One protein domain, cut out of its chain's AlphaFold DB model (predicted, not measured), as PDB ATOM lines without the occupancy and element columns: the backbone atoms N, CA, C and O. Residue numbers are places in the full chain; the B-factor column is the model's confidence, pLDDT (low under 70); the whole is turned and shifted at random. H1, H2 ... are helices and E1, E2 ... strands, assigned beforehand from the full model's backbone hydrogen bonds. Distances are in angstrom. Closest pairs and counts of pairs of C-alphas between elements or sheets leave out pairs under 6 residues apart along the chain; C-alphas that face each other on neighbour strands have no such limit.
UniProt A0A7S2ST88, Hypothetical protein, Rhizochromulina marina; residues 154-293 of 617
ATOM      1  N   GLN A 154      42.555 -12.770   9.248       86.94
ATOM      2  CA  GLN A 154      43.815 -13.513   9.198       86.94
ATOM      3  C   GLN A 154      43.543 -14.988   8.861       86.94
ATOM      4  O   GLN A 154      42.384 -15.410   8.906       86.94
ATOM      5  N   PRO A 155      44.562 -15.800   8.515       87.88
ATOM      6  CA  PRO A 155      44.385 -17.244   8.357       87.88
ATOM      7  C   PRO A 155      43.638 -17.865   9.550       87.88
ATOM      8  O   PRO A 155      43.955 -17.575  10.698       87.88
ATOM      9  N   GLY A 156      42.621 -18.680   9.274       85.50
ATOM     10  CA  GLY A 156      41.706 -19.263  10.261       85.50
ATOM     11  C   GLY A 156      40.447 -18.439  10.548       85.50
ATOM     12  O   GLY A 156      39.496 -18.969  11.124       85.50
ATOM     13  N   ALA A 157      40.382 -17.170  10.128       88.94
ATOM     14  CA  ALA A 157      39.184 -16.352  10.294       88.94
ATOM     15  C   ALA A 157      38.020 -16.887   9.447       88.94
ATOM     16  O   ALA A 157      38.203 -17.285   8.296       88.94
ATOM     17  N   VAL A 158      36.807 -16.857   9.999       91.06
ATOM     18  CA  VAL A 158      35.587 -17.236   9.278       91.06
ATOM     19  C   VAL A 158      34.984 -15.987   8.638       91.06
ATOM     20  O   VAL A 158      34.679 -15.008   9.324       91.06
ATOM     21  N   VAL A 159      34.827 -16.011   7.317       93.44
ATOM     22  CA  VAL A 159      34.445 -14.848   6.509       93.44
ATOM     23  C   VAL A 159      33.313 -15.167   5.541       93.44
ATOM     24  O   VAL A 159      33.082 -16.316   5.165       93.44
ATOM     25  N   CYS A 160      32.621 -14.119   5.111       92.88
ATOM     26  CA  CYS A 160      31.717 -14.150   3.972       92.88
ATOM     27  C   CYS A 160      32.005 -12.962   3.050       92.88
ATOM     28  O   CYS A 160      32.596 -11.958   3.462       92.88
ATOM     29  N   VAL A 161      31.542 -13.048   1.806       92.75
ATOM     30  CA  VAL A 161      31.597 -11.912   0.880       92.75
ATOM     31  C   VAL A 161      30.641 -10.821   1.368       92.75
ATOM     32  O   VAL A 161      29.534 -11.100   1.843       92.75
ATOM     33  N   ARG A 162      31.062  -9.558   1.296       91.50
ATOM     34  CA  ARG A 162      30.199  -8.436   1.667       91.50
ATOM     35  C   ARG A 162      29.008  -8.340   0.711       91.50
ATOM     36  O   ARG A 162      29.112  -8.578  -0.485       91.50
ATOM     37  N   ARG A 163      27.859  -7.915   1.235       87.94
ATOM     38  CA  ARG A 163      26.599  -7.838   0.469       87.94
ATOM     39  C   ARG A 163      26.567  -6.747  -0.599       87.94
ATOM     40  O   ARG A 163      25.764  -6.835  -1.523       87.94
ATOM     41  N   ASP A 164      27.373  -5.705  -0.434       89.56
ATOM     42  CA  ASP A 164      27.519  -4.605  -1.388       89.56
ATOM     43  C   ASP A 164      28.392  -4.985  -2.595       89.56
ATOM     44  O   ASP A 164      28.305  -4.340  -3.642       89.56
ATOM     45  N   VAL A 165      29.169  -6.068  -2.496       90.62
ATOM     46  CA  VAL A 165      29.969  -6.601  -3.601       90.62
ATOM     47  C   VAL A 165      29.054  -7.363  -4.555       90.62
ATOM     48  O   VAL A 165      28.610  -8.476  -4.281       90.62
ATOM     49  N   LYS A 166      28.753  -6.751  -5.703       89.25
ATOM     50  CA  LYS A 166      27.966  -7.392  -6.770       89.25
ATOM     51  C   LYS A 166      28.811  -8.325  -7.632       89.25
ATOM     52  O   LYS A 166      28.335  -9.385  -8.026       89.25
ATOM     53  N   ASN A 167      30.042  -7.917  -7.925       89.44
ATOM     54  CA  ASN A 167      30.967  -8.663  -8.766       89.44
ATOM     55  C   ASN A 167      32.364  -8.646  -8.125       89.44
ATOM     56  O   ASN A 167      33.042  -7.622  -8.230       89.44
ATOM     57  N   PRO A 168      32.763  -9.727  -7.431       91.94
ATOM     58  CA  PRO A 168      34.101  -9.868  -6.878       91.94
ATOM     59  C   PRO A 168      35.172  -9.755  -7.966       91.94
ATOM     60  O   PRO A 168      34.944 -10.147  -9.111       91.94
ATOM     61  N   PHE A 169      36.356  -9.279  -7.601       89.56
ATOM     62  CA  PHE A 169      37.476  -9.015  -8.498       89.56
ATOM     63  C   PHE A 169      37.918 -10.265  -9.265       89.56
ATOM     64  O   PHE A 169      38.191 -10.201 -10.460       89.56
ATOM     65  N   PHE A 170      37.932 -11.419  -8.592       90.00
ATOM     66  CA  PHE A 170      38.238 -12.719  -9.200       90.00
ATOM     67  C   PHE A 170      36.987 -13.485  -9.664       90.00
ATOM     68  O   PHE A 170      37.092 -14.633 -10.094       90.00
ATOM     69  N   GLY A 171      35.812 -12.854  -9.599       90.31
ATOM     70  CA  GLY A 171      34.525 -13.455  -9.931       90.31
ATOM     71  C   GLY A 171      33.978 -14.394  -8.851       90.31
ATOM     72  O   GLY A 171      34.669 -14.821  -7.929       90.31
ATOM     73  N   TRP A 172      32.690 -14.721  -8.969       89.00
ATOM     74  CA  TRP A 172      32.000 -15.617  -8.034       89.00
ATOM     75  C   TRP A 172      32.434 -17.084  -8.174       89.00
ATOM     76  O   TRP A 172      32.571 -17.787  -7.176       89.00
ATOM     77  N   GLY A 173      32.711 -17.554  -9.394       88.19
ATOM     78  CA  GLY A 173      32.983 -18.974  -9.632       88.19
ATOM     79  C   GLY A 173      31.802 -19.843  -9.187       88.19
ATOM     80  O   GLY A 173      30.669 -19.585  -9.582       88.19
ATOM     81  N   THR A 174      32.070 -20.854  -8.359       84.25
ATOM     82  CA  THR A 174      31.064 -21.757  -7.762       84.25
ATOM     83  C   THR A 174      30.523 -21.276  -6.412       84.25
ATOM     84  O   THR A 174      29.640 -21.917  -5.847       84.25
ATOM     85  N   VAL A 175      31.048 -20.171  -5.879       87.94
ATOM     86  CA  VAL A 175      30.695 -19.641  -4.557       87.94
ATOM     87  C   VAL A 175      29.517 -18.678  -4.691       87.94
ATOM     88  O   VAL A 175      29.502 -17.822  -5.574       87.94
ATOM     89  N   ASP A 176      28.532 -18.794  -3.801       86.00
ATOM     90  CA  ASP A 176      27.407 -17.863  -3.724       86.00
ATOM     91  C   ASP A 176      27.625 -16.774  -2.649       86.00
ATOM     92  O   ASP A 176      28.535 -16.828  -1.824       86.00
ATOM     93  N   LYS A 177      26.765 -15.749  -2.632       85.12
ATOM     94  CA  LYS A 177      26.855 -14.615  -1.686       85.12
ATOM     95  C   LYS A 177      26.494 -14.937  -0.226       85.12
ATOM     96  O   LYS A 177      26.587 -14.057   0.627       85.12
ATOM     97  N   TYR A 178      25.991 -16.135   0.044       88.56
ATOM     98  CA  TYR A 178      25.627 -16.630   1.372       88.56
ATOM     99  C   TYR A 178      26.639 -17.641   1.909       88.56
ATOM    100  O   TYR A 178      26.584 -17.987   3.096       88.56
ATOM    101  N   ALA A 179      27.541 -18.102   1.045       88.75
ATOM    102  CA  ALA A 179      28.623 -18.986   1.383       88.75
ATOM    103  C   ALA A 179      29.510 -18.339   2.447       88.75
ATOM    104  O   ALA A 179      29.853 -17.150   2.410       88.75
ATOM    105  N   VAL A 180      29.873 -19.166   3.413       91.69
ATOM    106  CA  VAL A 180      30.818 -18.839   4.468       91.69
ATOM    107  C   VAL A 180      31.995 -19.778   4.311       91.69
ATOM    108  O   VAL A 180      31.817 -20.950   3.984       91.69
ATOM    109  N   GLY A 181      33.189 -19.250   4.526       91.19
ATOM    110  CA  GLY A 181      34.411 -20.009   4.364       91.19
ATOM    111  C   GLY A 181      35.479 -19.555   5.335       91.19
ATOM    112  O   GLY A 181      35.411 -18.465   5.913       91.19
ATOM    113  N   MET A 182      36.471 -20.411   5.527       91.44
ATOM    114  CA  MET A 182      37.620 -20.108   6.367       91.44
ATOM    115  C   MET A 182      38.760 -19.526   5.538       91.44
ATOM    116  O   MET A 182      39.108 -20.042   4.479       91.44
ATOM    117  N   VAL A 183      39.380 -18.455   6.023       92.38
ATOM    118  CA  VAL A 183      40.558 -17.866   5.386       92.38
ATOM    119  C   VAL A 183      41.727 -18.841   5.485       92.38
ATOM    120  O   VAL A 183      42.170 -19.183   6.576       92.38
ATOM    121  N   ARG A 184      42.274 -19.248   4.343       90.00
ATOM    122  CA  ARG A 184      43.456 -20.113   4.254       90.00
ATOM    123  C   ARG A 184      44.743 -19.311   4.345       90.00
ATOM    124  O   ARG A 184      45.663 -19.661   5.074       90.00
ATOM    125  N   LYS A 185      44.821 -18.229   3.571       88.12
ATOM    126  CA  LYS A 185      45.971 -17.322   3.565       88.12
ATOM    127  C   LYS A 185      45.566 -15.920   3.146       88.12
ATOM    128  O   LYS A 185      44.721 -15.754   2.267       88.12
ATOM    129  N   VAL A 186      46.245 -14.940   3.724       89.62
ATOM    130  CA  VAL A 186      46.227 -13.548   3.281       89.62
ATOM    131  C   VAL A 186      47.588 -13.274   2.669       89.62
ATOM    132  O   VAL A 186      48.617 -13.446   3.322       89.62
ATOM    133  N   THR A 187      47.614 -12.934   1.387       88.00
ATOM    134  CA  THR A 187      48.852 -12.520   0.747       88.00
ATOM    135  C   THR A 187      49.150 -11.087   1.135       88.00
ATOM    136  O   THR A 187      48.289 -10.245   1.382       88.00
ATOM    137  N   SER A 188      50.428 -10.791   1.099       80.31
ATOM    138  CA  SER A 188      50.993  -9.478   1.335       80.31
ATOM    139  C   SER A 188      50.636  -8.423   0.275       80.31
ATOM    140  O   SER A 188      51.177  -7.320   0.299       80.31
ATOM    141  N   ASP A 189      49.794  -8.798  -0.688       78.56
ATOM    142  CA  ASP A 189      49.318  -7.984  -1.802       78.56
ATOM    143  C   ASP A 189      47.822  -7.652  -1.629       78.56
ATOM    144  O   ASP A 189      47.224  -7.003  -2.482       78.56
ATOM    145  N   GLY A 190      47.221  -8.087  -0.512       78.81
ATOM    146  CA  GLY A 190      45.809  -7.890  -0.193       78.81
ATOM    147  C   GLY A 190      44.872  -8.928  -0.818       78.81
ATOM    148  O   GLY A 190      43.656  -8.795  -0.685       78.81
ATOM    149  N   GLU A 191      45.410  -9.958  -1.480       89.94
ATOM    150  CA  GLU A 191      44.617 -11.090  -1.964       89.94
ATOM    151  C   GLU A 191      44.394 -12.095  -0.837       89.94
ATOM    152  O   GLU A 191      45.304 -12.428  -0.077       89.94
ATOM    153  N   VAL A 192      43.191 -12.640  -0.762       92.50
ATOM    154  CA  VAL A 192      42.800 -13.611   0.252       92.50
ATOM    155  C   VAL A 192      42.355 -14.889  -0.434       92.50
ATOM    156  O   VAL A 192      41.567 -14.857  -1.381       92.50
ATOM    157  N   ALA A 193      42.861 -16.022   0.048       92.25
ATOM    158  CA  ALA A 193      42.362 -17.335  -0.331       92.25
ATOM    159  C   ALA A 193      41.461 -17.872   0.782       92.25
ATOM    160  O   ALA A 193      41.881 -17.928   1.938       92.25
ATOM    161  N   VAL A 194      40.251 -18.286   0.424       92.88
ATOM    162  CA  VAL A 194      39.218 -18.785   1.336       92.88
ATOM    163  C   VAL A 194      38.817 -20.201   0.927       92.88
ATOM    164  O   VAL A 194      38.734 -20.516  -0.264       92.88
ATOM    165  N   ASP A 195      38.625 -21.072   1.910       91.44
ATOM    166  CA  ASP A 195      38.100 -22.426   1.751       91.44
ATOM    167  C   ASP A 195      36.576 -22.417   1.768       91.44
ATOM    168  O   ASP A 195      35.970 -22.025   2.758       91.44
ATOM    169  N   PHE A 196      35.973 -22.894   0.684       88.38
ATOM    170  CA  PHE A 196      34.549 -23.207   0.591       88.38
ATOM    171  C   PHE A 196      34.426 -24.652   0.109       88.38
ATOM    172  O   PHE A 196      35.256 -25.089  -0.692       88.38
ATOM    173  N   VAL A 197      33.410 -25.402   0.546       85.00
ATOM    174  CA  VAL A 197      33.236 -26.790   0.064       85.00
ATOM    175  C   VAL A 197      32.977 -26.805  -1.441       85.00
ATOM    176  O   VAL A 197      33.463 -27.683  -2.148       85.00
ATOM    177  N   GLU A 198      32.277 -25.792  -1.941       80.38
ATOM    178  CA  GLU A 198      31.964 -25.589  -3.350       80.38
ATOM    179  C   GLU A 198      33.210 -25.265  -4.196       80.38
ATOM    180  O   GLU A 198      33.153 -25.331  -5.425       80.38
ATOM    181  N   SER A 199      34.344 -24.924  -3.567       82.56
ATOM    182  CA  SER A 199      35.600 -24.560  -4.233       82.56
ATOM    183  C   SER A 199      36.793 -25.322  -3.649       82.56
ATOM    184  O   SER A 199      37.511 -24.858  -2.761       82.56
ATOM    185  N   THR A 200      37.058 -26.501  -4.207       62.28
ATOM    186  CA  THR A 200      38.067 -27.452  -3.708       62.28
ATOM    187  C   THR A 200      39.514 -26.989  -3.837       62.28
ATOM    188  O   THR A 200      40.380 -27.522  -3.154       62.28
ATOM    189  N   TYR A 201      39.797 -26.007  -4.696       71.19
ATOM    190  CA  TYR A 201      41.140 -25.425  -4.859       71.19
ATOM    191  C   TYR A 201      41.284 -24.078  -4.144       71.19
ATOM    192  O   TYR A 201      42.324 -23.413  -4.217       71.19
ATOM    193  N   GLY A 202      40.236 -23.678  -3.425       77.56
ATOM    194  CA  GLY A 202      40.149 -22.392  -2.781       77.56
ATOM    195  C   GLY A 202      39.648 -21.284  -3.684       77.56
ATOM    196  O   GLY A 202      40.060 -21.132  -4.831       77.56
ATOM    197  N   TRP A 203      38.805 -20.445  -3.106       92.00
ATOM    198  CA  TRP A 203      38.302 -19.241  -3.737       92.00
ATOM    199  C   TRP A 203      39.218 -18.054  -3.433       92.00
ATOM    200  O   TRP A 203      39.730 -17.937  -2.319       92.00
ATOM    201  N   ARG A 204      39.464 -17.188  -4.420       92.75
ATOM    202  CA  ARG A 204      40.318 -15.999  -4.273       92.75
ATOM    203  C   ARG A 204      39.474 -14.736  -4.307       92.75
ATOM    204  O   ARG A 204      38.515 -14.665  -5.063       92.75
ATOM    205  N   CYS A 205      39.861 -13.742  -3.523       93.06
ATOM    206  CA  CYS A 205      39.188 -12.448  -3.432       93.06
ATOM    207  C   CYS A 205      40.139 -11.367  -2.926       93.06
ATOM    208  O   CYS A 205      41.280 -11.655  -2.558       93.06
ATOM    209  N   LEU A 206      39.676 -10.122  -2.908       91.56
ATOM    210  CA  LEU A 206      40.374  -9.030  -2.239       91.56
ATOM    211  C   LEU A 206      39.928  -8.919  -0.781       91.56
ATOM    212  O   LEU A 206      38.765  -9.148  -0.451       91.56
ATOM    213  N   LEU A 207      40.831  -8.474   0.091       91.44
ATOM    214  CA  LEU A 207      40.529  -8.259   1.509       91.44
ATOM    215  C   LEU A 207      39.352  -7.288   1.724       91.44
ATOM    216  O   LEU A 207      38.540  -7.483   2.623       91.44
ATOM    217  N   SER A 208      39.211  -6.284   0.852       89.00
ATOM    218  CA  SER A 208      38.105  -5.318   0.874       89.00
ATOM    219  C   SER A 208      36.735  -5.917   0.539       89.00
ATOM    220  O   SER A 208      35.716  -5.285   0.807       89.00
ATOM    221  N   GLU A 209      36.688  -7.102  -0.074       92.44
ATOM    222  CA  GLU A 209      35.446  -7.775  -0.483       92.44
ATOM    223  C   GLU A 209      34.874  -8.669   0.611       92.44
ATOM    224  O   GLU A 209      33.733  -9.121   0.509       92.44
ATOM    225  N   LEU A 210      35.655  -8.921   1.658       93.31
ATOM    226  CA  LEU A 210      35.301  -9.816   2.741       93.31
ATOM    227  C   LEU A 210      34.780  -9.058   3.956       93.31
ATOM    228  O   LEU A 210      35.080  -7.888   4.201       93.31
ATOM    229  N   LYS A 211      33.984  -9.770   4.744       92.94
ATOM    230  CA  LYS A 211      33.584  -9.379   6.089       92.94
ATOM    231  C   LYS A 211      33.718 -10.588   7.002       92.94
ATOM    232  O   LYS A 211      33.407 -11.708   6.598       92.94
ATOM    233  N   LEU A 212      34.128 -10.353   8.245       92.38
ATOM    234  CA  LEU A 212      34.050 -11.371   9.285       92.38
ATOM    235  C   LEU A 212      32.606 -11.812   9.509       92.38
ATOM    236  O   LEU A 212      31.681 -10.992   9.556       92.38
ATOM    237  N   VAL A 213      32.427 -13.115   9.694       92.25
ATOM    238  CA  VAL A 213      31.138 -13.656  10.106       92.25
ATOM    239  C   VAL A 213      30.855 -13.220  11.547       92.25
ATOM    240  O   VAL A 213      31.692 -13.438  12.427       92.25
ATOM    241  N   PRO A 214      29.697 -12.593  11.818       88.06
ATOM    242  CA  PRO A 214      29.335 -12.199  13.173       88.06
ATOM    243  C   PRO A 214      29.224 -13.407  14.110       88.06
ATOM    244  O   PRO A 214      28.690 -14.442  13.720       88.06
ATOM    245  N   LYS A 215      29.650 -13.246  15.372       82.00
ATOM    246  CA  LYS A 215      29.416 -14.249  16.429       82.00
ATOM    247  C   LYS A 215      27.939 -14.308  16.871       82.00
ATOM    248  O   LYS A 215      27.510 -15.318  17.415       82.00
ATOM    249  N   ASP A 216      27.157 -13.247  16.641       87.38
ATOM    250  CA  ASP A 216      25.729 -13.199  16.993       87.38
ATOM    251  C   ASP A 216      24.872 -13.995  15.997       87.38
ATOM    252  O   ASP A 216      24.699 -13.598  14.841       87.38
ATOM    253  N   GLU A 217      24.276 -15.093  16.468       85.69
ATOM    254  CA  GLU A 217      23.387 -15.940  15.671       85.69
ATOM    255  C   GLU A 217      22.197 -15.187  15.070       85.69
ATOM    256  O   GLU A 217      21.757 -15.519  13.966       85.69
ATOM    257  N   ARG A 218      21.643 -14.182  15.764       87.75
ATOM    258  CA  ARG A 218      20.501 -13.413  15.242       87.75
ATOM    259  C   ARG A 218      20.906 -12.648  13.993       87.75
ATOM    260  O   ARG A 218      20.162 -12.630  13.011       87.75
ATOM    261  N   GLU A 219      22.098 -12.063  14.022       89.06
ATOM    262  CA  GLU A 219      22.660 -11.359  12.879       89.06
ATOM    263  C   GLU A 219      23.033 -12.339  11.765       89.06
ATOM    264  O   GLU A 219      22.675 -12.100  10.618       89.06
ATOM    265  N   VAL A 220      23.639 -13.487  12.075       88.12
ATOM    266  CA  VAL A 220      23.919 -14.548  11.087       88.12
ATOM    267  C   VAL A 220      22.641 -14.995  10.364       88.12
ATOM    268  O   VAL A 220      22.616 -15.064   9.130       88.12
ATOM    269  N   ARG A 221      21.544 -15.213  11.104       88.12
ATOM    270  CA  ARG A 221      20.227 -15.574  10.545       88.12
ATOM    271  C   ARG A 221      19.638 -14.451   9.693       88.12
ATOM    272  O   ARG A 221      19.195 -14.707   8.574       88.12
ATOM    273  N   ARG A 222      19.685 -13.197  10.164       89.56
ATOM    274  CA  ARG A 222      19.306 -12.007   9.372       89.56
ATOM    275  C   ARG A 222      20.143 -11.905   8.094       89.56
ATOM    276  O   ARG A 222      19.656 -11.482   7.038       89.56
ATOM    277  N   LEU A 223      21.410 -12.307   8.182       86.75
ATOM    278  CA  LEU A 223      22.336 -12.286   7.067       86.75
ATOM    279  C   LEU A 223      22.130 -13.452   6.077       86.75
ATOM    280  O   LEU A 223      22.596 -13.350   4.940       86.75
ATOM    281  N   LYS A 224      21.350 -14.475   6.456       89.44
ATOM    282  CA  LYS A 224      21.133 -15.729   5.715       89.44
ATOM    283  C   LYS A 224      22.440 -16.466   5.397       89.44
ATOM    284  O   LYS A 224      22.551 -17.087   4.347       89.44
ATOM    285  N   LEU A 225      23.436 -16.351   6.271       88.50
ATOM    286  CA  LEU A 225      24.741 -16.974   6.061       88.50
ATOM    287  C   LEU A 225      24.687 -18.474   6.357       88.50
ATOM    288  O   LEU A 225      24.077 -18.901   7.339       88.50
ATOM    289  N   ARG A 226      25.367 -19.267   5.526       86.50
ATOM    290  CA  ARG A 226      25.475 -20.728   5.652       86.50
ATOM    291  C   ARG A 226      26.634 -21.103   6.583       86.50
ATOM    292  O   ARG A 226      27.627 -21.676   6.160       86.50
ATOM    293  N   THR A 227      26.535 -20.738   7.863       86.44
ATOM    294  CA  THR A 227      27.609 -20.970   8.856       86.44
ATOM    295  C   THR A 227      27.604 -22.366   9.468       86.44
ATOM    296  O   THR A 227      28.537 -22.711  10.194       86.44
ATOM    297  N   LYS A 228      26.545 -23.143   9.224       81.81
ATOM    298  CA  LYS A 228      26.277 -24.400   9.909       81.81
ATOM    299  C   LYS A 228      25.820 -25.477   8.930       81.81
ATOM    300  O   LYS A 228      24.888 -25.248   8.160       81.81
ATOM    301  N   ALA A 229      26.449 -26.643   9.004       71.38
ATOM    302  CA  ALA A 229      25.960 -27.877   8.401       71.38
ATOM    303  C   ALA A 229      24.955 -28.523   9.333       71.38
ATOM    304  O   ALA A 229      25.219 -28.617  10.532       71.38
ATOM    305  N   VAL A 230      23.853 -29.010   8.778       70.50
ATOM    306  CA  VAL A 230      22.977 -29.950   9.469       70.50
ATOM    307  C   VAL A 230      22.874 -31.173   8.581       70.50
ATOM    308  O   VAL A 230      22.429 -31.061   7.441       70.50
ATOM    309  N   VAL A 231      23.339 -32.313   9.082       64.44
ATOM    310  CA  VAL A 231      23.312 -33.578   8.348       64.44
ATOM    311  C   VAL A 231      22.762 -34.642   9.265       64.44
ATOM    312  O   VAL A 231      23.395 -34.982  10.265       64.44
ATOM    313  N   GLY A 232      21.563 -35.124   8.940       66.44
ATOM    314  CA  GLY A 232      20.757 -35.867   9.901       66.44
ATOM    315  C   GLY A 232      20.583 -35.013  11.154       66.44
ATOM    316  O   GLY A 232      20.008 -33.925  11.096       66.44
ATOM    317  N   PHE A 233      21.170 -35.468  12.252       64.25
ATOM    318  CA  PHE A 233      21.093 -34.821  13.561       64.25
ATOM    319  C   PHE A 233      22.401 -34.157  13.984       64.25
ATOM    320  O   PHE A 233      22.459 -33.412  14.966       64.25
ATOM    321  N   TYR A 234      23.459 -34.353  13.198       67.00
ATOM    322  CA  TYR A 234      24.732 -33.707  13.431       67.00
ATOM    323  C   TYR A 234      24.703 -32.276  12.929       67.00
ATOM    324  O   TYR A 234      24.190 -31.957  11.854       67.00
ATOM    325  N   SER A 235      25.284 -31.394  13.731       77.19
ATOM    326  CA  SER A 235      25.214 -29.961  13.524       77.19
ATOM    327  C   SER A 235      26.609 -29.377  13.721       77.19
ATOM    328  O   SER A 235      27.132 -29.403  14.836       77.19
ATOM    329  N   PHE A 236      27.215 -28.859  12.655       83.44
ATOM    330  CA  PHE A 236      28.610 -28.425  12.672       83.44
ATOM    331  C   PHE A 236      28.758 -26.987  12.200       83.44
ATOM    332  O   PHE A 236      28.300 -26.657  11.109       83.44
ATOM    333  N   ASN A 237      29.427 -26.140  12.981       86.06
ATOM    334  CA  ASN A 237      29.721 -24.778  12.541       86.06
ATOM    335  C   ASN A 237      31.063 -24.726  11.802       86.06
ATOM    336  O   ASN A 237      32.020 -25.414  12.163       86.06
ATOM    337  N   ILE A 238      31.153 -23.865  10.794       89.00
ATOM    338  CA  ILE A 238      32.432 -23.540  10.156       89.00
ATOM    339  C   ILE A 238      33.353 -22.923  11.208       89.00
ATOM    340  O   ILE A 238      32.925 -22.103  12.021       89.00
ATOM    341  N   GLY A 239      34.617 -23.336  11.215       86.56
ATOM    342  CA  GLY A 239      35.561 -22.979  12.268       86.56
ATOM    343  C   GLY A 239      35.670 -23.998  13.391       86.56
ATOM    344  O   GLY A 239      36.684 -23.975  14.093       86.56
ATOM    345  N   CYS A 240      34.689 -24.896  13.547       84.38
ATOM    346  CA  CYS A 240      34.712 -25.868  14.629       84.38
ATOM    347  C   CYS A 240      35.820 -26.904  14.448       84.38
ATOM    348  O   CYS A 240      36.009 -27.463  13.368       84.38
ATOM    349  N   ALA A 241      36.506 -27.185  15.546       83.06
ATOM    350  CA  ALA A 241      37.368 -28.323  15.725       83.06
ATOM    351  C   ALA A 241      36.540 -29.611  15.775       83.06
ATOM    352  O   ALA A 241      35.527 -29.705  16.481       83.06
ATOM    353  N   VAL A 242      37.001 -30.595  15.018       85.31
ATOM    354  CA  VAL A 242      36.415 -31.926  14.891       85.31
ATOM    355  C   VAL A 242      37.508 -32.980  14.936       85.31
ATOM    356  O   VAL A 242      38.647 -32.725  14.541       85.31
ATOM    357  N   ARG A 243      37.155 -34.171  15.406       85.31
ATOM    358  CA  ARG A 243      38.015 -35.349  15.442       85.31
ATOM    359  C   ARG A 243      37.441 -36.413  14.521       85.31
ATOM    360  O   ARG A 243      36.235 -36.622  14.518       85.31
ATOM    361  N   VAL A 244      38.292 -37.094  13.758       86.25
ATOM    362  CA  VAL A 244      37.892 -38.316  13.045       86.25
ATOM    363  C   VAL A 244      37.686 -39.417  14.072       86.25
ATOM    364  O   VAL A 244      38.600 -39.675  14.861       86.25
ATOM    365  N   LYS A 245      36.515 -40.060  14.088       83.56
ATOM    366  CA  LYS A 245      36.203 -41.043  15.134       83.56
ATOM    367  C   LYS A 245      37.263 -42.160  15.145       83.56
ATOM    368  O   LYS A 245      37.581 -42.706  14.085       83.56
ATOM    369  N   PRO A 246      37.822 -42.529  16.313       79.25
ATOM    370  CA  PRO A 246      38.839 -43.580  16.399       79.25
ATOM    371  C   PRO A 246      38.349 -44.973  15.978       79.25
ATOM    372  O   PRO A 246      39.168 -45.824  15.651       79.25
ATOM    373  N   SER A 247      37.033 -45.200  16.003       76.56
ATOM    374  CA  SER A 247      36.381 -46.479  15.705       76.56
ATOM    375  C   SER A 247      36.172 -46.754  14.213       76.56
ATOM    376  O   SER A 247      35.606 -47.785  13.865       76.56
ATOM    377  N   ILE A 248      36.564 -45.836  13.327       81.19
ATOM    378  CA  ILE A 248      36.383 -46.001  11.880       81.19
ATOM    379  C   ILE A 248      37.524 -46.843  11.326       81.19
ATOM    380  O   ILE A 248      38.690 -46.477  11.469       81.19
ATOM    381  N   GLU A 249      37.181 -47.935  10.648       73.12
ATOM    382  CA  GLU A 249      38.154 -48.751   9.915       73.12
ATOM    383  C   GLU A 249      38.506 -48.109   8.563       73.12
ATOM    384  O   GLU A 249      39.685 -47.958   8.228       73.12
ATOM    385  N   GLU A 250      37.504 -47.628   7.818       76.31
ATOM    386  CA  GLU A 250      37.703 -46.925   6.548       76.31
ATOM    387  C   GLU A 250      36.664 -45.805   6.330       76.31
ATOM    388  O   GLU A 250      35.461 -46.068   6.355       76.31
ATOM    389  N   PRO A 251      37.090 -44.544   6.117       77.25
ATOM    390  CA  PRO A 251      36.188 -43.434   5.852       77.25
ATOM    391  C   PRO A 251      35.682 -43.486   4.411       77.25
ATOM    392  O   PRO A 251      36.399 -43.885   3.488       77.25
ATOM    393  N   ARG A 252      34.475 -42.958   4.186       76.56
ATOM    394  CA  ARG A 252      33.798 -42.989   2.871       76.56
ATOM    395  C   ARG A 252      34.581 -42.289   1.759       76.56
ATOM    396  O   ARG A 252      34.388 -42.560   0.576       76.56
ATOM    397  N   HIS A 253      35.443 -41.355   2.140       74.69
ATOM    398  CA  HIS A 253      36.263 -40.552   1.242       74.69
ATOM    399  C   HIS A 253      37.755 -40.779   1.469       74.69
ATOM    400  O   HIS A 253      38.520 -39.822   1.339       74.69
ATOM    401  N   HIS A 254      38.149 -42.026   1.761       79.19
ATOM    402  CA  HIS A 254      39.526 -42.521   1.864       79.19
ATOM    403  C   HIS A 254      40.434 -41.771   2.870       79.19
ATOM    404  O   HIS A 254      40.375 -40.561   3.080       79.19
ATOM    405  N   TRP A 255      41.337 -42.505   3.521       81.56
ATOM    406  CA  TRP A 255      42.196 -41.936   4.570       81.56
ATOM    407  C   TRP A 255      43.142 -40.839   4.064       81.56
ATOM    408  O   TRP A 255      43.331 -39.803   4.706       81.56
ATOM    409  N   GLY A 256      43.770 -41.056   2.908       85.38
ATOM    410  CA  GLY A 256      44.859 -40.195   2.453       85.38
ATOM    411  C   GLY A 256      45.976 -40.117   3.503       85.38
ATOM    412  O   GLY A 256      46.593 -41.126   3.833       85.38
ATOM    413  N   LYS A 257      46.249 -38.910   4.019       81.88
ATOM    414  CA  LYS A 257      47.245 -38.668   5.088       81.88
ATOM    415  C   LYS A 257      46.640 -38.599   6.497       81.88
ATOM    416  O   LYS A 257      47.397 -38.555   7.466       81.88
ATOM    417  N   VAL A 258      45.312 -38.561   6.600       85.62
ATOM    418  CA  VAL A 258      44.562 -38.474   7.861       85.62
ATOM    419  C   VAL A 258      44.538 -39.853   8.528       85.62
ATOM    420  O   VAL A 258      44.690 -40.872   7.856       85.62
ATOM    421  N   ARG A 259      44.400 -39.901   9.857       83.19
ATOM    422  CA  ARG A 259      44.357 -41.144  10.643       83.19
ATOM    423  C   ARG A 259      43.155 -41.148  11.595       83.19
ATOM    424  O   ARG A 259      42.626 -40.074  11.894       83.19
ATOM    425  N   PRO A 260      42.734 -42.315  12.120       80.94
ATOM    426  CA  PRO A 260      41.747 -42.356  13.194       80.94
ATOM    427  C   PRO A 260      42.200 -41.486  14.374       80.94
ATOM    428  O   PRO A 260      43.367 -41.526  14.778       80.94
ATOM    429  N   GLY A 261      41.299 -40.665  14.911       78.44
ATOM    430  CA  GLY A 261      41.605 -39.720  15.986       78.44
ATOM    431  C   GLY A 261      42.341 -38.446  15.552       78.44
ATOM    432  O   GLY A 261      42.693 -37.641  16.416       78.44
ATOM    433  N   SER A 262      42.593 -38.231  14.255       82.06
ATOM    434  CA  SER A 262      43.100 -36.947  13.753       82.06
ATOM    435  C   SER A 262      42.127 -35.818  14.092       82.06
ATOM    436  O   SER A 262      40.917 -35.969  13.935       82.06
ATOM    437  N   VAL A 263      42.658 -34.677  14.537       81.38
ATOM    438  CA  VAL A 263      41.880 -33.483  14.902       81.38
ATOM    439  C   VAL A 263      42.161 -32.375  13.897       81.38
ATOM    440  O   VAL A 263      43.320 -32.085  13.603       81.38
ATOM    441  N   GLY A 264      41.104 -31.768  13.373       84.62
ATOM    442  CA  GLY A 264      41.164 -30.708  12.372       84.62
ATOM    443  C   GLY A 264      40.055 -29.683  12.573       84.62
ATOM    444  O   GLY A 264      39.281 -29.773  13.524       84.62
ATOM    445  N   ARG A 265      39.974 -28.693  11.682       87.50
ATOM    446  CA  ARG A 265      38.935 -27.655  11.690       87.50
ATOM    447  C   ARG A 265      38.087 -27.690  10.430       87.50
ATOM    448  O   ARG A 265      38.601 -27.872   9.330       87.50
ATOM    449  N   ILE A 266      36.789 -27.455  10.590       90.50
ATOM    450  CA  ILE A 266      35.850 -27.358   9.471       90.50
ATOM    451  C   ILE A 266      36.098 -26.057   8.719       90.50
ATOM    452  O   ILE A 266      35.867 -24.967   9.242       90.50
ATOM    453  N   ALA A 267      36.542 -26.192   7.480       90.00
ATOM    454  CA  ALA A 267      36.877 -25.105   6.579       90.00
ATOM    455  C   ALA A 267      35.656 -24.593   5.805       90.00
ATOM    456  O   ALA A 267      35.558 -23.405   5.513       90.00
ATOM    457  N   GLY A 268      34.710 -25.486   5.510       87.25
ATOM    458  CA  GLY A 268      33.492 -25.166   4.783       87.25
ATOM    459  C   GLY A 268      32.448 -26.268   4.903       87.25
ATOM    460  O   GLY A 268      32.736 -27.386   5.340       87.25
ATOM    461  N   VAL A 269      31.235 -25.938   4.469       83.56
ATOM    462  CA  VAL A 269      30.064 -26.814   4.513       83.56
ATOM    463  C   VAL A 269      29.288 -26.684   3.210       83.56
ATOM    464  O   VAL A 269      28.982 -25.563   2.819       83.56
ATOM    465  N   ASN A 270      28.890 -27.807   2.608       78.94
ATOM    466  CA  ASN A 270      27.847 -27.813   1.588       78.94
ATOM    467  C   ASN A 270      26.519 -28.274   2.217       78.94
ATOM    468  O   ASN A 270      26.414 -29.429   2.636       78.94
ATOM    469  N   PRO A 271      25.509 -27.392   2.315       68.12
ATOM    470  CA  PRO A 271      24.235 -27.729   2.944       68.12
ATOM    471  C   PRO A 271      23.373 -28.676   2.103       68.12
ATOM    472  O   PRO A 271      22.509 -29.342   2.662       68.12
ATOM    473  N   ASP A 272      23.594 -28.736   0.789       72.62
ATOM    474  CA  ASP A 272      22.777 -29.526  -0.132       72.62
ATOM    475  C   ASP A 272      23.276 -30.978  -0.199       72.62
ATOM    476  O   ASP A 272      22.479 -31.913  -0.243       72.62
ATOM    477  N   THR A 273      24.598 -31.181  -0.165       72.69
ATOM    478  CA  THR A 273      25.223 -32.517  -0.209       72.69
ATOM    479  C   THR A 273      25.651 -33.044   1.152       72.69
ATOM    480  O   THR A 273      26.183 -34.150   1.220       72.69
ATOM    481  N   ALA A 274      25.467 -32.261   2.223       69.75
ATOM    482  CA  ALA A 274      25.924 -32.602   3.569       69.75
ATOM    483  C   ALA A 274      27.449 -32.842   3.687       69.75
ATOM    484  O   ALA A 274      27.945 -33.348   4.696       69.75
ATOM    485  N   GLN A 275      28.215 -32.466   2.662       80.62
ATOM    486  CA  GLN A 275      29.650 -32.688   2.611       80.62
ATOM    487  C   GLN A 275      30.397 -31.617   3.402       80.62
ATOM    488  O   GLN A 275      30.125 -30.417   3.286       80.62
ATOM    489  N   LEU A 276      31.386 -32.059   4.174       87.75
ATOM    490  CA  LEU A 276      32.225 -31.192   4.987       87.75
ATOM    491  C   LEU A 276      33.639 -31.145   4.419       87.75
ATOM    492  O   LEU A 276      34.180 -32.154   3.962       87.75
ATOM    493  N   LEU A 277      34.245 -29.964   4.480       90.19
ATOM    494  CA  LEU A 277      35.659 -29.768   4.191       90.19
ATOM    495  C   LEU A 277      36.386 -29.552   5.511       90.19
ATOM    496  O   LEU A 277      36.068 -28.606   6.231       90.19
ATOM    497  N   VAL A 278      37.345 -30.414   5.832       90.62
ATOM    498  CA  VAL A 278      38.090 -30.369   7.093       90.62
ATOM    499  C   VAL A 278      39.579 -30.228   6.805       90.62
ATOM    500  O   VAL A 278      40.151 -30.997   6.036       90.62
ATOM    501  N   ASN A 279      40.207 -29.249   7.447       89.31
ATOM    502  CA  ASN A 279      41.647 -29.038   7.396       89.31
ATOM    503  C   ASN A 279      42.282 -29.643   8.645       89.31
ATOM    504  O   ASN A 279      41.990 -29.229   9.768       89.31
ATOM    505  N   PHE A 280      43.146 -30.625   8.436       86.38
ATOM    506  CA  PHE A 280      43.965 -31.260   9.457       86.38
ATOM    507  C   PHE A 280      45.402 -30.759   9.355       86.38
ATOM    508  O   PHE A 280      45.874 -30.470   8.257       86.38
ATOM    509  N   PRO A 281      46.175 -30.807  10.452       81.31
ATOM    510  CA  PRO A 281      47.603 -30.532  10.392       81.31
ATOM    511  C   PRO A 281      48.352 -31.375   9.347       81.31
ATOM    512  O   PRO A 281      49.352 -30.931   8.797       81.31
ATOM    513  N   GLU A 282      47.923 -32.603   9.074       79.75
ATOM    514  CA  GLU A 282      48.566 -33.491   8.090       79.75
ATOM    515  C   GLU A 282      47.953 -33.444   6.681       79.75
ATOM    516  O   GLU A 282      48.560 -33.974   5.742       79.75
ATOM    517  N   ALA A 283      46.770 -32.849   6.525       85.00
ATOM    518  CA  ALA A 283      46.022 -32.862   5.277       85.00
ATOM    519  C   ALA A 283      45.069 -31.670   5.183       85.00
ATOM    520  O   ALA A 283      44.179 -31.508   6.014       85.00
ATOM    521  N   ASP A 284      45.205 -30.907   4.111       85.00
ATOM    522  CA  ASP A 284      44.275 -29.838   3.776       85.00
ATOM    523  C   ASP A 284      43.098 -30.411   2.971       85.00
ATOM    524  O   ASP A 284      43.253 -31.409   2.259       85.00
ATOM    525  N   HIS A 285      41.932 -29.769   3.054       86.94
ATOM    526  CA  HIS A 285      40.777 -30.053   2.193       86.94
ATOM    527  C   HIS A 285      40.260 -31.495   2.257       86.94
ATOM    528  O   HIS A 285      39.731 -32.017   1.269       86.94
ATOM    529  N   TRP A 286      40.385 -32.157   3.407       89.75
ATOM    530  CA  TRP A 286      39.879 -33.513   3.551       89.75
ATOM    531  C   TRP A 286      38.350 -33.506   3.533       89.75
ATOM    532  O   TRP A 286      37.698 -32.750   4.257       89.75
ATOM    533  N   ARG A 287      37.769 -34.336   2.668       88.38
ATOM    534  CA  ARG A 287      36.320 -34.440   2.510       88.38
ATOM    535  C   ARG A 287      35.793 -35.384   3.575       88.38
ATOM    536  O   ARG A 287      36.035 -36.582   3.493       88.38
ATOM    537  N   ALA A 288      35.079 -34.845   4.551       86.81
ATOM    538  CA  ALA A 288      34.513 -35.627   5.638       86.81
ATOM    539  C   ALA A 288      33.038 -35.932   5.382       86.81
ATOM    540  O   ALA A 288      32.274 -35.050   4.970       86.81
ATOM    541  N   HIS A 289      32.636 -37.164   5.699       84.44
ATOM    542  CA  HIS A 289      31.240 -37.458   5.981       84.44
ATOM    543  C   HIS A 289      30.942 -37.118   7.456       84.44
ATOM    544  O   HIS A 289      31.776 -37.391   8.319       84.44
ATOM    545  N   PRO A 290      29.776 -36.545   7.783       83.44
ATOM    546  CA  PRO A 290      29.357 -36.218   9.152       83.44
ATOM    547  C   PRO A 290      29.429 -37.369  10.155       83.44
ATOM    548  O   PRO A 290      29.743 -37.144  11.318       83.44
ATOM    549  N   GLU A 291      29.181 -38.601   9.710       80.75
ATOM    550  CA  GLU A 291      29.303 -39.796  10.558       80.75
ATOM    551  C   GLU A 291      30.754 -40.152  10.881       80.75
ATOM    552  O   GLU A 291      30.998 -40.805  11.895       80.75
ATOM    553  N   ASP A 292      31.707 -39.713  10.055       86.38
ATOM    554  CA  ASP A 292      33.116 -40.065  10.203       86.38
ATOM    555  C   ASP A 292      33.820 -39.176  11.245       86.38
ATOM    556  O   ASP A 292      34.963 -39.415  11.645       86.38
ATOM    557  N   ILE A 293      33.145 -38.116  11.693       86.25
ATOM    558  CA  ILE A 293      33.720 -37.094  12.556       86.25
ATOM    559  C   ILE A 293      32.834 -36.809  13.766       86.25
ATOM    560  O   ILE A 293      31.632 -37.062  13.779       86.25
TER     561      ILE A 293
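This is residues 154 to 293 of the 617 residues of the protein "Hypothetical protein" of Rhizochromulina marina (UniProt A0A7S2ST88). Two small lobes sit end to end along the longest axis, each built on one strongly twisted sheet with an 18-residue loop: the sheet E4 E3 E2 E1 E5, curled like part of a barrel, and the sheet E8 E9 E10 E11. Where E2 and E3 meet E9 the sheets are partly face to face as a sandwich, their strands crossed at 68 degrees; H1 and the hairpin E6 and E7 lie to one side, on the stretch joining the lobes. The printed part has 140 residues, with one named helix and eleven named strands in the order E1 E2 E3 E4 E5 H1 E6 E7 E8 E9 E10 E11. The three sheets are antiparallel and the class is mostly strand, though under half of the residues are in named elements. The whole is compact, with a radius of gyration of the C-alphas of 14.9 A and spans of 46 by 33 by 23 A.

E1, residues 158 to 161, E2, 180 to 186, E3, 191 to 196, and E4, 199 to 206, form a meander, each strand the antiparallel neighbour and hairpin partner of the one before. N 181 and O 159 are 3.0 A apart, N 184 and O 193 2.8 A, and N 203 and O 194 2.8 A, within hydrogen-bond range. E4 bends by 61 degrees at residue 202. E5, residues 210 to 212, is the edge strand antiparallel to E1, with N 160 and O 211 at 2.9 A. E8, residues 241 to 244, E9, 263 to 269, E10, 276 to 280, and E11, 283 to 288, form a second meander of hairpins, with N 242 and O 264, N 265 and O 279, and N 278 and O 286 each 2.8 A apart. The closest C-alphas of E3 and E9 are those of Phe 196 and Gly 268, 4.7 A apart; those of E2 and E9 are Met 182 and Ala 267, 5.1 A. E6, residues 228 to 231, and E7, 234 to 237, form an antiparallel hairpin, with N 229 and O 236 at 2.8 A; the closest C-alphas of E6 and E9 are those of Ala 229 and Val 269, 5.8 A. H1, residues 217 to 223, is on neither large sheet, and every O i to N i+4 pair in it is within hydrogen-bond range.

E1 begins at C-alpha 158 (35.587, -17.236, 9.278), and E11 ends at C-alpha 288 (34.513, -35.627, 5.638). From first to last C-alpha, E2 measures 16.3 A, E3 16.0 A, E4 16.4 A and E9 17.1 A.

The C-alphas farthest apart, those of Asp 164 and Glu 249, are 46.8 A apart. The printed part has no cut; the links E1 to E2 and E8 to E9 are long. The model's pLDDT is under 70 at residues 200, 231 to 234, 271 and 274.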